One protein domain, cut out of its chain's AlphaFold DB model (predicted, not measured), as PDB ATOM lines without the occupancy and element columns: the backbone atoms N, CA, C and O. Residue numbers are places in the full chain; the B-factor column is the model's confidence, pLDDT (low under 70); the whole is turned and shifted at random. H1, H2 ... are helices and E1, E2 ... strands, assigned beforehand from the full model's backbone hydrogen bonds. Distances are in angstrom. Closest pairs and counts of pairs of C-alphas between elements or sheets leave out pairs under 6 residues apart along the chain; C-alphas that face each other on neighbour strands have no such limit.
ATOM      1  N   ARG A 386     -15.768 -10.455  26.568       83.69
ATOM      2  CA  ARG A 386     -16.342 -11.763  26.879       83.69
ATOM      3  C   ARG A 386     -15.580 -12.413  28.005       83.69
ATOM      4  O   ARG A 386     -14.370 -12.232  28.120       83.69
ATOM      5  N   CYS A 387     -16.304 -13.181  28.806       86.25
ATOM      6  CA  CYS A 387     -15.678 -14.045  29.789       86.25
ATOM      7  C   CYS A 387     -14.837 -15.114  29.061       86.25
ATOM      8  O   CYS A 387     -15.396 -15.813  28.210       86.25
ATOM      9  N   PRO A 388     -13.542 -15.281  29.390       86.00
ATOM     10  CA  PRO A 388     -12.658 -16.254  28.736       86.00
ATOM     11  C   PRO A 388     -13.149 -17.700  28.832       86.00
ATOM     12  O   PRO A 388     -12.890 -18.507  27.947       86.00
ATOM     13  N   ASP A 389     -13.887 -18.018  29.890       84.88
ATOM     14  CA  ASP A 389     -14.201 -19.401  30.221       84.88
ATOM     15  C   ASP A 389     -15.603 -19.854  29.787       84.88
ATOM     16  O   ASP A 389     -15.820 -21.031  29.518       84.88
ATOM     17  N   CYS A 390     -16.590 -18.949  29.771       84.88
ATOM     18  CA  CYS A 390     -17.961 -19.281  29.352       84.88
ATOM     19  C   CYS A 390     -18.391 -18.587  28.054       84.88
ATOM     20  O   CYS A 390     -19.506 -18.817  27.592       84.88
ATOM     21  N   ASP A 391     -17.529 -17.743  27.472       77.38
ATOM     22  CA  ASP A 391     -17.780 -16.960  26.251       77.38
ATOM     23  C   ASP A 391     -19.060 -16.099  26.319       77.38
ATOM     24  O   ASP A 391     -19.596 -15.661  25.298       77.38
ATOM     25  N   ALA A 392     -19.573 -15.841  27.528       75.56
ATOM     26  CA  ALA A 392     -20.760 -15.029  27.729       75.56
ATOM     27  C   ALA A 392     -20.451 -13.562  27.352       75.56
ATOM     28  O   ALA A 392     -19.481 -12.982  27.862       75.56
ATOM     29  N   PRO A 393     -21.219 -12.957  26.422       67.44
ATOM     30  CA  PRO A 393     -20.978 -11.594  25.971       67.44
ATOM     31  C   PRO A 393     -21.469 -10.582  27.000       67.44
ATOM     32  O   PRO A 393     -22.628 -10.628  27.399       67.44
ATOM     33  N   ASN A 394     -20.615  -9.622  27.372       64.75
ATOM     34  CA  ASN A 394     -20.979  -8.447  28.174       64.75
ATOM     35  C   ASN A 394     -21.706  -8.726  29.502       64.75
ATOM     36  O   ASN A 394     -22.248  -7.807  30.109       64.75
ATOM     37  N   SER A 395     -21.664  -9.960  29.998       61.75
ATOM     38  CA  SER A 395     -22.141 -10.331  31.325       61.75
ATOM     39  C   SER A 395     -21.028 -10.080  32.335       61.75
ATOM     40  O   SER A 395     -20.533 -11.027  32.940       61.75
ATOM     41  N   PHE A 396     -20.539  -8.842  32.454       64.62
ATOM     42  CA  PHE A 396     -19.520  -8.522  33.448       64.62
ATOM     43  C   PHE A 396     -19.769  -7.210  34.183       64.62
ATOM     44  O   PHE A 396     -20.129  -6.194  33.589       64.62
ATOM     45  N   LYS A 397     -19.509  -7.222  35.494       64.12
ATOM     46  CA  LYS A 397     -19.480  -6.016  36.327       64.12
ATOM     47  C   LYS A 397     -18.035  -5.578  36.529       64.12
ATOM     48  O   LYS A 397     -17.190  -6.370  36.941       64.12
ATOM     49  N   MET A 398     -17.755  -4.306  36.249       61.56
ATOM     50  CA  MET A 398     -16.484  -3.672  36.604       61.56
ATOM     51  C   MET A 398     -16.526  -3.270  38.079       61.56
ATOM     52  O   MET A 398     -17.380  -2.472  38.467       61.56
ATOM     53  N   ILE A 399     -15.603  -3.778  38.899       59.38
ATOM     54  CA  ILE A 399     -15.602  -3.500  40.349       59.38
ATOM     55  C   ILE A 399     -15.115  -2.075  40.686       59.38
ATOM     56  O   ILE A 399     -15.447  -1.533  41.737       59.38
ATOM     57  N   SER A 400     -14.364  -1.418  39.799       51.53
ATOM     58  CA  SER A 400     -13.467  -0.314  40.187       51.53
ATOM     59  C   SER A 400     -13.556   0.957  39.331       51.53
ATOM     60  O   SER A 400     -12.565   1.675  39.180       51.53
ATOM     61  N   VAL A 401     -14.729   1.309  38.795       46.34
ATOM     62  CA  VAL A 401     -14.917   2.623  38.153       46.34
ATOM     63  C   VAL A 401     -16.134   3.320  38.756       46.34
ATOM     64  O   VAL A 401     -17.277   3.044  38.396       46.34
ATOM     65  N   LYS A 412      -6.718   2.071  36.679       54.03
ATOM     66  CA  LYS A 412      -5.518   1.398  37.218       54.03
ATOM     67  C   LYS A 412      -5.723  -0.104  37.464       54.03
ATOM     68  O   LYS A 412      -4.788  -0.869  37.272       54.03
ATOM     69  N   ASN A 413      -6.945  -0.516  37.816       62.53
ATOM     70  CA  ASN A 413      -7.301  -1.912  38.089       62.53
ATOM     71  C   ASN A 413      -8.544  -2.311  37.286       62.53
ATOM     72  O   ASN A 413      -9.655  -2.115  37.774       62.53
ATOM     73  N   PRO A 414      -8.407  -2.841  36.067       75.12
ATOM     74  CA  PRO A 414      -9.531  -3.112  35.182       75.12
ATOM     75  C   PRO A 414     -10.074  -4.541  35.375       75.12
ATOM     76  O   PRO A 414     -10.066  -5.351  34.450       75.12
ATOM     77  N   ILE A 415     -10.502  -4.858  36.598       79.88
ATOM     78  CA  ILE A 415     -10.988  -6.195  36.972       79.88
ATOM     79  C   ILE A 415     -12.489  -6.307  36.659       79.88
ATOM     80  O   ILE A 415     -13.288  -5.459  37.070       79.88
ATOM     81  N   CYS A 416     -12.844  -7.363  35.933       81.12
ATOM     82  CA  CYS A 416     -14.190  -7.731  35.506       81.12
ATOM     83  C   CYS A 416     -14.632  -9.004  36.233       81.12
ATOM     84  O   CYS A 416     -13.842  -9.934  36.346       81.12
ATOM     85  N   PHE A 417     -15.896  -9.083  36.649       84.19
ATOM     86  CA  PHE A 417     -16.499 -10.310  37.185       84.19
ATOM     87  C   PHE A 417     -17.618 -10.774  36.276       84.19
ATOM     88  O   PHE A 417     -18.514  -9.983  35.989       84.19
ATOM     89  N   CYS A 418     -17.573 -12.029  35.834       85.25
ATOM     90  CA  CYS A 418     -18.612 -12.590  34.983       85.25
ATOM     91  C   CYS A 418     -19.894 -12.878  35.778       85.25
ATOM     92  O   CYS A 418     -19.858 -13.664  36.709       85.25
ATOM     93  N   GLU A 419     -21.044 -12.342  35.367       83.94
ATOM     94  CA  GLU A 419     -22.344 -12.590  36.023       83.94
ATOM     95  C   GLU A 419     -22.896 -14.006  35.786       83.94
ATOM     96  O   GLU A 419     -23.856 -14.410  36.433       83.94
ATOM     97  N   ASN A 420     -22.334 -14.745  34.826       84.31
ATOM     98  CA  ASN A 420     -22.830 -16.067  34.439       84.31
ATOM     99  C   ASN A 420     -22.033 -17.218  35.070       84.31
ATOM    100  O   ASN A 420     -22.516 -18.345  35.123       84.31
ATOM    101  N   CYS A 421     -20.788 -16.967  35.481       87.06
ATOM    102  CA  CYS A 421     -19.905 -17.995  36.035       87.06
ATOM    103  C   CYS A 421     -19.031 -17.507  37.197       87.06
ATOM    104  O   CYS A 421     -18.107 -18.218  37.576       87.06
ATOM    105  N   ASP A 422     -19.263 -16.284  37.685       84.06
ATOM    106  CA  ASP A 422     -18.613 -15.646  38.839       84.06
ATOM    107  C   ASP A 422     -17.076 -15.601  38.815       84.06
ATOM    108  O   ASP A 422     -16.430 -15.358  39.832       84.06
ATOM    109  N   ARG A 423     -16.465 -15.782  37.638       84.56
ATOM    110  CA  ARG A 423     -15.010 -15.713  37.465       84.56
ATOM    111  C   ARG A 423     -14.530 -14.289  37.248       84.56
ATOM    112  O   ARG A 423     -15.143 -13.524  36.493       84.56
ATOM    113  N   GLU A 424     -13.406 -13.972  37.879       85.94
ATOM    114  CA  GLU A 424     -12.702 -12.711  37.695       85.94
ATOM    115  C   GLU A 424     -11.738 -12.772  36.508       85.94
ATOM    116  O   GLU A 424     -11.088 -13.784  36.259       85.94
ATOM    117  N   PHE A 425     -11.663 -11.684  35.745       86.94
ATOM    118  CA  PHE A 425     -10.744 -11.556  34.619       86.94
ATOM    119  C   PHE A 425     -10.373 -10.093  34.365       86.94
ATOM    120  O   PHE A 425     -11.082  -9.158  34.742       86.94
ATOM    121  N   CYS A 426      -9.252  -9.872  33.692       87.38
ATOM    122  CA  CYS A 426      -8.801  -8.552  33.288       87.38
ATOM    123  C   CYS A 426      -9.537  -8.070  32.027       87.38
ATOM    124  O   CYS A 426      -9.635  -8.778  31.027       87.38
ATOM    125  N   TYR A 427      -9.966  -6.809  32.013       84.31
ATOM    126  CA  TYR A 427     -10.584  -6.176  30.847       84.31
ATOM    127  C   TYR A 427      -9.665  -6.129  29.612       84.31
ATOM    128  O   TYR A 427     -10.148  -6.217  28.485       84.31
ATOM    129  N   TYR A 428      -8.354  -5.936  29.798       84.44
ATOM    130  CA  TYR A 428      -7.389  -5.816  28.693       84.44
ATOM    131  C   TYR A 428      -6.728  -7.146  28.342       84.44
ATOM    132  O   TYR A 428      -6.545  -7.444  27.167       84.44
ATOM    133  N   HIS A 429      -6.395  -7.945  29.355       86.00
ATOM    134  CA  HIS A 429      -5.599  -9.167  29.206       86.00
ATOM    135  C   HIS A 429      -6.416 -10.447  29.399       86.00
ATOM    136  O   HIS A 429      -5.841 -11.525  29.508       86.00
ATOM    137  N   ALA A 430      -7.750 -10.350  29.444       87.31
ATOM    138  CA  ALA A 430      -8.626 -11.497  29.649       87.31
ATOM    139  C   ALA A 430      -8.200 -12.293  30.905       87.31
ATOM    140  O   ALA A 430      -8.027 -11.703  31.969       87.31
ATOM    141  N   GLY A 431      -8.016 -13.609  30.800       86.19
ATOM    142  CA  GLY A 431      -7.599 -14.466  31.916       86.19
ATOM    143  C   GLY A 431      -6.088 -14.520  32.178       86.19
ATOM    144  O   GLY A 431      -5.657 -15.376  32.938       86.19
ATOM    145  N   ALA A 432      -5.266 -13.677  31.542       87.75
ATOM    146  CA  ALA A 432      -3.806 -13.828  31.593       87.75
ATOM    147  C   ALA A 432      -3.180 -13.515  32.963       87.75
ATOM    148  O   ALA A 432      -2.078 -13.968  33.256       87.75
ATOM    149  N   HIS A 433      -3.863 -12.727  33.795       85.31
ATOM    150  CA  HIS A 433      -3.441 -12.469  35.165       85.31
ATOM    151  C   HIS A 433      -4.651 -12.314  36.081       85.31
ATOM    152  O   HIS A 433      -5.679 -11.750  35.699       85.31
ATOM    153  N   VAL A 434      -4.500 -12.841  37.293       83.81
ATOM    154  CA  VAL A 434      -5.487 -12.810  38.373       83.81
ATOM    155  C   VAL A 434      -4.771 -12.315  39.628       83.81
ATOM    156  O   VAL A 434      -3.616 -12.666  39.861       83.81
ATOM    157  N   GLY A 435      -5.404 -11.425  40.396       80.75
ATOM    158  CA  GLY A 435      -4.812 -10.839  41.607       80.75
ATOM    159  C   GLY A 435      -3.657  -9.845  41.384       80.75
ATOM    160  O   GLY A 435      -3.201  -9.229  42.346       80.75
ATOM    161  N   LYS A 436      -3.202  -9.629  40.142       83.56
ATOM    162  CA  LYS A 436      -2.153  -8.657  39.785       83.56
ATOM    163  C   LYS A 436      -2.725  -7.460  39.023       83.56
ATOM    164  O   LYS A 436      -3.793  -7.515  38.416       83.56
ATOM    165  N   THR A 437      -2.012  -6.335  39.049       85.75
ATOM    166  CA  THR A 437      -2.346  -5.184  38.192       85.75
ATOM    167  C   THR A 437      -1.823  -5.401  36.769       85.75
ATOM    168  O   THR A 437      -0.823  -6.090  36.570       85.75
ATOM    169  N   CYS A 438      -2.438  -4.763  35.763       86.69
ATOM    170  CA  CYS A 438      -1.955  -4.857  34.374       86.69
ATOM    171  C   CYS A 438      -0.496  -4.409  34.237       86.69
ATOM    172  O   CYS A 438       0.272  -5.064  33.550       86.69
ATOM    173  N   ALA A 439      -0.104  -3.352  34.953       86.12
ATOM    174  CA  ALA A 439       1.262  -2.837  34.929       86.12
ATOM    175  C   ALA A 439       2.286  -3.823  35.520       86.12
ATOM    176  O   ALA A 439       3.419  -3.888  35.051       86.12
ATOM    177  N   GLN A 440       1.905  -4.590  36.550       87.62
ATOM    178  CA  GLN A 440       2.759  -5.653  37.092       87.62
ATOM    179  C   GLN A 440       2.903  -6.795  36.089       87.62
ATOM    180  O   GLN A 440       4.026  -7.195  35.807       87.62
ATOM    181  N   TYR A 441       1.793  -7.255  35.509       89.81
ATOM    182  CA  TYR A 441       1.804  -8.302  34.487       89.81
ATOM    183  C   TYR A 441       2.648  -7.910  33.266       89.81
ATOM    184  O   TYR A 441       3.525  -8.660  32.863       89.81
ATOM    185  N   GLU A 442       2.456  -6.710  32.714       89.75
ATOM    186  CA  GLU A 442       3.239  -6.222  31.569       89.75
ATOM    187  C   GLU A 442       4.738  -6.151  31.881       89.75
ATOM    188  O   GLU A 442       5.561  -6.495  31.037       89.75
ATOM    189  N   LYS A 443       5.105  -5.744  33.102       91.06
ATOM    190  CA  LYS A 443       6.503  -5.711  33.541       91.06
ATOM    191  C   LYS A 443       7.095  -7.114  33.702       91.06
ATOM    192  O   LYS A 443       8.259  -7.309  33.365       91.06
ATOM    193  N   GLU A 444       6.327  -8.060  34.237       90.31
ATOM    194  CA  GLU A 444       6.738  -9.462  34.360       90.31
ATOM    195  C   GLU A 444       6.950 -10.086  32.981       90.31
ATOM    196  O   GLU A 444       8.025 -10.622  32.728       90.31
ATOM    197  N   ILE A 445       5.989  -9.918  32.068       92.75
ATOM    198  CA  ILE A 445       6.088 -10.411  30.690       92.75
ATOM    199  C   ILE A 445       7.262  -9.767  29.957       92.75
ATOM    200  O   ILE A 445       7.999 -10.479  29.290       92.75
ATOM    201  N   ALA A 446       7.490  -8.459  30.112       91.00
ATOM    202  CA  ALA A 446       8.655  -7.797  29.524       91.00
ATOM    203  C   ALA A 446       9.977  -8.390  30.049       91.00
ATOM    204  O   ALA A 446      10.894  -8.670  29.278       91.00
ATOM    205  N   GLY A 447      10.063  -8.639  31.358       90.56
ATOM    206  CA  GLY A 447      11.226  -9.298  31.952       90.56
ATOM    207  C   GLY A 447      11.413 -10.732  31.451       90.56
ATOM    208  O   GLY A 447      12.532 -11.138  31.158       90.56
ATOM    209  N   GLU A 448      10.329 -11.493  31.312       91.06
ATOM    210  CA  GLU A 448      10.362 -12.854  30.772       91.06
ATOM    211  C   GLU A 448      10.763 -12.871  29.293       91.06
ATOM    212  O   GLU A 448      11.578 -13.701  28.892       91.06
ATOM    213  N   THR A 449      10.270 -11.930  28.480       90.50
ATOM    214  CA  THR A 449      10.686 -11.804  27.077       90.50
ATOM    215  C   THR A 449      12.167 -11.474  26.954       90.50
ATOM    216  O   THR A 449      12.838 -12.085  26.124       90.50
ATOM    217  N   ASP A 450      12.699 -10.602  27.815       90.25
ATOM    218  CA  ASP A 450      14.131 -10.289  27.842       90.25
ATOM    219  C   ASP A 450      14.957 -11.523  28.234       90.25
ATOM    220  O   ASP A 450      16.008 -11.797  27.653       90.25
ATOM    221  N   LEU A 451      14.498 -12.300  29.221       90.31
ATOM    222  CA  LEU A 451      15.158 -13.544  29.626       90.31
ATOM    223  C   LEU A 451      15.119 -14.597  28.515       90.31
ATOM    224  O   LEU A 451      16.136 -15.241  28.262       90.31
ATOM    225  N   ASN A 452      13.988 -14.733  27.825       91.06
ATOM    226  CA  ASN A 452      13.832 -15.653  26.704       91.06
ATOM    227  C   ASN A 452      14.706 -15.247  25.516       91.06
ATOM    228  O   ASN A 452      15.374 -16.103  24.939       91.06
ATOM    229  N   GLU A 453      14.766 -13.959  25.167       89.50
ATOM    230  CA  GLU A 453      15.656 -13.478  24.107       89.50
ATOM    231  C   GLU A 453      17.125 -13.716  24.478       89.50
ATOM    232  O   GLU A 453      17.892 -14.222  23.658       89.50
ATOM    233  N   ASN A 454      17.514 -13.442  25.726       87.88
ATOM    234  CA  ASN A 454      18.863 -13.730  26.206       87.88
ATOM    235  C   ASN A 454      19.188 -15.224  26.153       87.88
ATOM    236  O   ASN A 454      20.275 -15.583  25.711       87.88
ATOM    237  N   TYR A 455      18.256 -16.089  26.560       88.00
ATOM    238  CA  TYR A 455      18.426 -17.535  26.486       88.00
ATOM    239  C   TYR A 455      18.594 -18.000  25.035       88.00
ATOM    240  O   TYR A 455      19.547 -18.713  24.737       88.00
ATOM    241  N   ILE A 456      17.755 -17.524  24.112       88.88
ATOM    242  CA  ILE A 456      17.857 -17.841  22.679       88.88
ATOM    243  C   ILE A 456      19.204 -17.384  22.102       88.88
ATOM    244  O   ILE A 456      19.847 -18.131  21.365       88.88
TER     245      ILE A 456
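Overview. This is residues 386 to 401 and 412 to 456 of the 631 residues of the protein "Hypothetical protein" of Corethron hystrix (UniProt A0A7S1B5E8). A small head, made of a sheet of three short strands together with loops, has one long helix, H1, leading away from it as an arm; residues 443 to 456 of H1 stick out free. The arm makes much of the length, and the body without residues 443 to 456 spans 27 by 21 by 14 A. The printed part has 61 residues, with E1, E2, E3 and H1 in that order along the chain; the sheet has the order E1, E2, E3 and is antiparallel throughout. The class is mixed, helices and strands, with under half of the residues in named elements. The whole is loose, with a radius of gyration of the C-alphas of 13.9 A, and elongated, spanning 42 by 23 by 14 A.

Along the chain. Start at Arg 386 and read on to C-alpha 396 at (-19.520, -8.522, 33.448), where E1, residues 396 to 398, begins. After the cut, look for E2 at residues 415 to 418, 10.1 A long, and E3 at residues 424 to 426. Then find C-alpha 438 at (-1.955, -4.857, 34.374); from there H1, residues 438 to 456, runs 26.4 A to C-alpha 456 at (17.857, -17.841, 22.679).

Arrangement. Look first at E1 and E2, antiparallel at 153 degrees, with N 397 and O 417 3.0 A apart, within hydrogen-bond range. E2 and E3 form a hairpin at 134 degrees, where N 416 and O 425 are 2.8 A apart. H1 is not on the sheet; its closest C-alpha pair with E3 is Cys 426 and Cys 438, 7.9 A apart. E1 and E2 are apart from H1. In H1 every O i to N i+4 pair is within hydrogen-bond range.

Size, cuts and confidence. The C-alphas farthest apart, those of Glu 419 and Ile 456, are 42.7 A apart. Residues 402 to 411 are not printed, and C-alphas 401 and 412 are 9.5 A apart across this cut. The link from E3 to H1 is long, with 11 residues. The pLDDT is under 70 at residues 393 to 401 and 412 to 413.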